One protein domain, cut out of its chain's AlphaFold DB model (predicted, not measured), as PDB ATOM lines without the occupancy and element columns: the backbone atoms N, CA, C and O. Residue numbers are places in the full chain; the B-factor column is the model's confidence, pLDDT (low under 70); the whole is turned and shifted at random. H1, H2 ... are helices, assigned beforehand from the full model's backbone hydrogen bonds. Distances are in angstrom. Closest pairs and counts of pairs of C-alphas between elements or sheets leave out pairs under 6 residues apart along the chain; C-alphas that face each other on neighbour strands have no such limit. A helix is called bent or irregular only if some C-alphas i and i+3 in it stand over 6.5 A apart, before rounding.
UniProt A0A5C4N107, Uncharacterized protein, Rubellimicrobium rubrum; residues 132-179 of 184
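AT A GLANCE: This is residues 132 to 179 of the 184 residues of an uncharacterized protein of Rubellimicrobium rubrum (UniProt A0A5C4N107). Two straight helices, H1 and H2, meet near their ends through a tight link and make a wide L, with the corner at residues 154 to 156. The two arms reach away from that corner, and with no core between them residues 132 to 149 of H1 and residues 164 to 179, of which 164 to 178 belong to H2, stand free. The printed part has 48 residues, with two named helices in the order H1, H2 and no named strand; the class is all helix. The whole is extended, with a radius of gyration of the C-alphas of 17.8 A, and the C-alphas span 56 by 24 by 7 A.

IN THESE COORDINATES: H1 takes residues 132 to 153 and measures 30.3 A from first to last C-alpha, from C-alpha 132 at (17.765, -3.652, 37.507) to C-alpha 153 at (20.101, 11.163, 11.139). After Leu 154, Arg 155 and Gly 156, H2 takes residues 157 to 178 and measures 31.0 A, ending with C-alpha 178 at (6.857, -9.287, -12.176). Neither helix is bent.

HOW THE PARTS SIT: H1 and H2 are close but not clearly touching, with 1 pair of C-alphas within 8 A. Their closest C-alphas, those of Glu 153 and Gly 159, are 6.7 A apart. Their lines stand about perpendicular, at 79 degrees. Their centres are 30.1 A apart. In H1 and H2 every O i to N i+4 pair is within hydrogen-bond range.

THE WHOLE: The two C-alphas farthest apart, those of Met 134 and Asp 179, are 55.9 A apart. The printed part has no cut, and its one link between helices, residues 154 to 156, is tight. The mean pLDDT of the printed part is 90.2; residues 132 to 136, in H1, are under 70.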
ATOM      1  N   ASP A 132      18.368  -3.508  38.841       57.75
ATOM      2  CA  ASP A 132      17.765  -3.652  37.507       57.75
ATOM      3  C   ASP A 132      16.760  -2.523  37.195       57.75
ATOM      4  O   ASP A 132      16.715  -2.015  36.077       57.75
ATOM      5  N   LEU A 133      16.021  -2.027  38.198       59.16
ATOM      6  CA  LEU A 133      15.157  -0.847  38.050       59.16
ATOM      7  C   LEU A 133      15.947   0.451  37.813       59.16
ATOM      8  O   LEU A 133      15.554   1.244  36.958       59.16
ATOM      9  N   MET A 134      17.053   0.674  38.531       59.06
ATOM     10  CA  MET A 134      17.884   1.877  38.360       59.06
ATOM     11  C   MET A 134      18.660   1.841  37.036       59.06
ATOM     12  O   MET A 134      18.578   2.780  36.246       59.06
ATOM     13  N   ALA A 135      19.318   0.718  36.726       64.19
ATOM     14  CA  ALA A 135      19.960   0.511  35.427       64.19
ATOM     15  C   ALA A 135      18.940   0.556  34.272       64.19
ATOM     16  O   ALA A 135      19.248   1.049  33.188       64.19
ATOM     17  N   GLY A 136      17.708   0.094  34.507       63.22
ATOM     18  CA  GLY A 136      16.589   0.197  33.576       63.22
ATOM     19  C   GLY A 136      16.136   1.635  33.312       63.22
ATOM     20  O   GLY A 136      15.766   1.940  32.178       63.22
ATOM     21  N   GLN A 137      16.212   2.536  34.298       75.50
ATOM     22  CA  GLN A 137      15.931   3.967  34.108       75.50
ATOM     23  C   GLN A 137      17.020   4.650  33.270       75.50
ATOM     24  O   GLN A 137      16.692   5.284  32.262       75.50
ATOM     25  N   ASP A 138      18.298   4.445  33.597       83.62
ATOM     26  CA  ASP A 138      19.415   4.968  32.795       83.62
ATOM     27  C   ASP A 138      19.402   4.395  31.367       83.62
ATOM     28  O   ASP A 138      19.586   5.122  30.385       83.62
ATOM     29  N   GLN A 139      19.098   3.100  31.211       89.31
ATOM     30  CA  GLN A 139      18.974   2.483  29.892       89.31
ATOM     31  C   GLN A 139      17.728   2.972  29.133       89.31
ATOM     32  O   GLN A 139      17.774   3.067  27.907       89.31
ATOM     33  N   ALA A 140      16.626   3.315  29.807       90.19
ATOM     34  CA  ALA A 140      15.463   3.932  29.167       90.19
ATOM     35  C   ALA A 140      15.785   5.345  28.650       90.19
ATOM     36  O   ALA A 140      15.445   5.662  27.508       90.19
ATOM     37  N   ALA A 141      16.505   6.155  29.436       91.75
ATOM     38  CA  ALA A 141      16.989   7.468  29.011       91.75
ATOM     39  C   ALA A 141      17.957   7.362  27.817       91.75
ATOM     40  O   ALA A 141      17.778   8.044  26.806       91.75
ATOM     41  N   LEU A 142      18.922   6.435  27.874       94.38
ATOM     42  CA  LEU A 142      19.847   6.172  26.768       94.38
ATOM     43  C   LEU A 142      19.119   5.682  25.503       94.38
ATOM     44  O   LEU A 142      19.444   6.118  24.399       94.38
ATOM     45  N   ARG A 143      18.105   4.815  25.637       95.19
ATOM     46  CA  ARG A 143      17.264   4.377  24.507       95.19
ATOM     47  C   ARG A 143      16.491   5.543  23.889       95.19
ATOM     48  O   ARG A 143      16.408   5.598  22.666       95.19
ATOM     49  N   ALA A 144      15.956   6.462  24.695       96.00
ATOM     50  CA  ALA A 144      15.267   7.650  24.190       96.00
ATOM     51  C   ALA A 144      16.216   8.543  23.370       96.00
ATOM     52  O   ALA A 144      15.901   8.865  22.225       96.00
ATOM     53  N   LEU A 145      17.410   8.833  23.902       96.19
ATOM     54  CA  LEU A 145      18.445   9.611  23.211       96.19
ATOM     55  C   LEU A 145      18.916   8.938  21.908       96.19
ATOM     56  O   LEU A 145      19.048   9.599  20.882       96.19
ATOM     57  N   ILE A 146      19.129   7.618  21.909       96.88
ATOM     58  CA  ILE A 146      19.501   6.876  20.691       96.88
ATOM     59  C   ILE A 146      18.374   6.929  19.649       96.88
ATOM     60  O   ILE A 146      18.654   7.095  18.463       96.88
ATOM     61  N   VAL A 147      17.108   6.816  20.062       98.00
ATOM     62  CA  VAL A 147      15.954   6.938  19.152       98.00
ATOM     63  C   VAL A 147      15.842   8.349  18.573       98.00
ATOM     64  O   VAL A 147      15.507   8.478  17.398       98.00
ATOM     65  N   GLU A 148      16.145   9.391  19.347       97.88
ATOM     66  CA  GLU A 148      16.198  10.779  18.873       97.88
ATOM     67  C   GLU A 148      17.312  10.978  17.832       97.88
ATOM     68  O   GLU A 148      17.019  11.331  16.689       97.88
ATOM     69  N   ILE A 149      18.557  10.612  18.166       96.81
ATOM     70  CA  ILE A 149      19.719  10.704  17.262       96.81
ATOM     71  C   ILE A 149      19.474   9.933  15.954       96.81
ATOM     72  O   ILE A 149      19.659  10.478  14.867       96.81
ATOM     73  N   VAL A 150      19.018   8.678  16.034       96.94
ATOM     74  CA  VAL A 150      18.746   7.851  14.842       96.94
ATOM     75  C   VAL A 150      17.596   8.424  14.011       96.94
ATOM     76  O   VAL A 150      17.623   8.330  12.784       96.94
ATOM     77  N   ARG A 151      16.589   9.037  14.645       96.81
ATOM     78  CA  ARG A 151      15.474   9.677  13.938       96.81
ATOM     79  C   ARG A 151      15.921  10.919  13.177       96.81
ATOM     80  O   ARG A 151      15.424  11.125  12.072       96.81
ATOM     81  N   ASP A 152      16.826  11.714  13.736       97.25
ATOM     82  CA  ASP A 152      17.312  12.942  13.103       97.25
ATOM     83  C   ASP A 152      18.357  12.665  12.016       97.25
ATOM     84  O   ASP A 152      18.265  13.237  10.928       97.25
ATOM     85  N   GLU A 153      19.228  11.674  12.206       96.88
ATOM     86  CA  GLU A 153      20.101  11.163  11.139       96.88
ATOM     87  C   GLU A 153      19.276  10.622   9.947       96.88
ATOM     88  O   GLU A 153      19.531  10.943   8.784       96.88
ATOM     89  N   LEU A 154      18.193   9.880  10.220       96.94
ATOM     90  CA  LEU A 154      17.247   9.405   9.194       96.94
ATOM     91  C   LEU A 154      16.315  10.495   8.627       96.94
ATOM     92  O   LEU A 154      15.546  10.202   7.707       96.94
ATOM     93  N   ARG A 155      16.370  11.736   9.129       94.25
ATOM     94  CA  ARG A 155      15.697  12.911   8.539       94.25
ATOM     95  C   ARG A 155      16.611  13.712   7.605       94.25
ATOM     96  O   ARG A 155      16.088  14.430   6.758       94.25
ATOM     97  N   GLY A 156      17.933  13.601   7.752       95.06
ATOM     98  CA  GLY A 156      18.920  14.298   6.922       95.06
ATOM     99  C   GLY A 156      19.210  13.621   5.574       95.06
ATOM    100  O   GLY A 156      18.505  12.710   5.131       95.06
ATOM    101  N   GLU A 157      20.307  14.034   4.928       96.62
ATOM    102  CA  GLU A 157      20.755  13.473   3.641       96.62
ATOM    103  C   GLU A 157      20.951  11.951   3.671       96.62
ATOM    104  O   GLU A 157      20.783  11.278   2.649       96.62
ATOM    105  N   PHE A 158      21.308  11.388   4.830       96.62
ATOM    106  CA  PHE A 158      21.425   9.947   5.013       96.62
ATOM    107  C   PHE A 158      20.074   9.251   4.789       96.62
ATOM    108  O   PHE A 158      19.995   8.319   3.985       96.62
ATOM    109  N   GLY A 159      18.992   9.757   5.389       97.25
ATOM    110  CA  GLY A 159      17.625   9.277   5.159       97.25
ATOM    111  C   GLY A 159      17.178   9.391   3.699       97.25
ATOM    112  O   GLY A 159      16.621   8.439   3.135       97.25
ATOM    113  N   GLU A 160      17.488  10.506   3.032       97.56
ATOM    114  CA  GLU A 160      17.263  10.645   1.588       97.56
ATOM    115  C   GLU A 160      18.022   9.592   0.775       97.56
ATOM    116  O   GLU A 160      17.455   8.965  -0.122       97.56
ATOM    117  N   ARG A 161      19.308   9.381   1.072       97.25
ATOM    118  CA  ARG A 161      20.181   8.448   0.349       97.25
ATOM    119  C   ARG A 161      19.735   7.001   0.555       97.25
ATOM    120  O   ARG A 161      19.624   6.256  -0.422       97.25
ATOM    121  N   VAL A 162      19.400   6.628   1.791       96.81
ATOM    122  CA  VAL A 162      18.854   5.312   2.155       96.81
ATOM    123  C   VAL A 162      17.524   5.065   1.447       96.81
ATOM    124  O   VAL A 162      17.392   4.060   0.754       96.81
ATOM    125  N   THR A 163      16.554   5.982   1.531       97.25
ATOM    126  CA  THR A 163      15.239   5.793   0.884       97.25
ATOM    127  C   THR A 163      15.323   5.807  -0.644       97.25
ATOM    128  O   THR A 163      14.619   5.040  -1.304       97.25
ATOM    129  N   ARG A 164      16.219   6.612  -1.232       97.56
ATOM    130  CA  ARG A 164      16.512   6.641  -2.676       97.56
ATOM    131  C   ARG A 164      17.112   5.319  -3.159       97.56
ATOM    132  O   ARG A 164      16.660   4.793  -4.177       97.56
ATOM    133  N   ASN A 165      18.075   4.760  -2.426       96.44
ATOM    134  CA  ASN A 165      18.712   3.485  -2.766       96.44
ATOM    135  C   ASN A 165      17.777   2.294  -2.520       96.44
ATOM    136  O   ASN A 165      17.614   1.461  -3.408       96.44
ATOM    137  N   LEU A 166      17.072   2.262  -1.387       97.56
ATOM    138  CA  LEU A 166      16.064   1.243  -1.089       97.56
ATOM    139  C   LEU A 166      14.950   1.234  -2.148       97.56
ATOM    140  O   LEU A 166      14.564   0.168  -2.615       97.56
ATOM    141  N   ARG A 167      14.486   2.405  -2.611       96.44
ATOM    142  CA  ARG A 167      13.499   2.503  -3.702       96.44
ATOM    143  C   ARG A 167      14.046   2.022  -5.052       96.44
ATOM    144  O   ARG A 167      13.271   1.472  -5.828       96.44
ATOM    145  N   LYS A 168      15.342   2.210  -5.348       96.81
ATOM    146  CA  LYS A 168      15.984   1.614  -6.538       96.81
ATOM    147  C   LYS A 168      15.982   0.086  -6.441       96.81
ATOM    148  O   LYS A 168      15.450  -0.556  -7.338       96.81
ATOM    149  N   ILE A 169      16.487  -0.460  -5.332       97.50
ATOM    150  CA  ILE A 169      16.612  -1.907  -5.095       97.50
ATOM    151  C   ILE A 169      15.236  -2.584  -5.103       97.50
ATOM    152  O   ILE A 169      15.033  -3.530  -5.855       97.50
ATOM    153  N   ILE A 170      14.261  -2.058  -4.347       96.38
ATOM    154  CA  ILE A 170      12.888  -2.588  -4.334       96.38
ATOM    155  C   ILE A 170      12.270  -2.526  -5.731       96.38
ATOM    156  O   ILE A 170      11.637  -3.490  -6.139       96.38
ATOM    157  N   ARG A 171      12.456  -1.439  -6.496       94.31
ATOM    158  CA  ARG A 171      11.932  -1.370  -7.870       94.31
ATOM    159  C   ARG A 171      12.596  -2.400  -8.784       94.31
ATOM    160  O   ARG A 171      11.896  -3.001  -9.586       94.31
ATOM    161  N   GLN A 172      13.910  -2.595  -8.683       90.94
ATOM    162  CA  GLN A 172      14.630  -3.580  -9.493       90.94
ATOM    163  C   GLN A 172      14.184  -5.007  -9.165       90.94
ATOM    164  O   GLN A 172      13.885  -5.757 -10.087       90.94
ATOM    165  N   GLU A 173      14.053  -5.363  -7.884       94.31
ATOM    166  CA  GLU A 173      13.603  -6.705  -7.491       94.31
ATOM    167  C   GLU A 173      12.110  -6.928  -7.785       94.31
ATOM    168  O   GLU A 173      11.720  -8.010  -8.216       94.31
ATOM    169  N   LEU A 174      11.272  -5.894  -7.645       91.50
ATOM    170  CA  LEU A 174       9.854  -5.941  -8.015       91.50
ATOM    171  C   LEU A 174       9.661  -6.097  -9.533       91.50
ATOM    172  O   LEU A 174       8.826  -6.887  -9.956       91.50
ATOM    173  N   LEU A 175      10.456  -5.405 -10.357       90.19
ATOM    174  CA  LEU A 175      10.467  -5.616 -11.811       90.19
ATOM    175  C   LEU A 175      10.968  -7.024 -12.155       90.19
ATOM    176  O   LEU A 175      10.302  -7.737 -12.889       90.19
ATOM    177  N   ARG A 176      12.073  -7.471 -11.548       86.44
ATOM    178  CA  ARG A 176      12.656  -8.812 -11.741       86.44
ATOM    179  C   ARG A 176      11.735  -9.966 -11.306       86.44
ATOM    180  O   ARG A 176      11.952 -11.099 -11.726       86.44
ATOM    181  N   THR A 177      10.734  -9.699 -10.466       90.44
ATOM    182  CA  THR A 177       9.745 -10.695 -10.009       90.44
ATOM    183  C   THR A 177       8.381 -10.587 -10.699       90.44
ATOM    184  O   THR A 177       7.622 -11.551 -10.645       90.44
ATOM    185  N   LEU A 178       8.075  -9.468 -11.370       82.88
ATOM    186  CA  LEU A 178       6.857  -9.287 -12.176       82.88
ATOM    187  C   LEU A 178       7.084  -9.528 -13.678       82.88
ATOM    188  O   LEU A 178       6.230 -10.138 -14.313       82.88
ATOM    189  N   ASP A 179       8.232  -9.111 -14.217       72.81
ATOM    190  CA  ASP A 179       8.686  -9.372 -15.587       72.81
ATOM    191  C   ASP A 179       9.902 -10.329 -15.562       72.81
ATOM    192  O   ASP A 179      11.050  -9.887 -15.672       72.81
TER     193      ASP A 179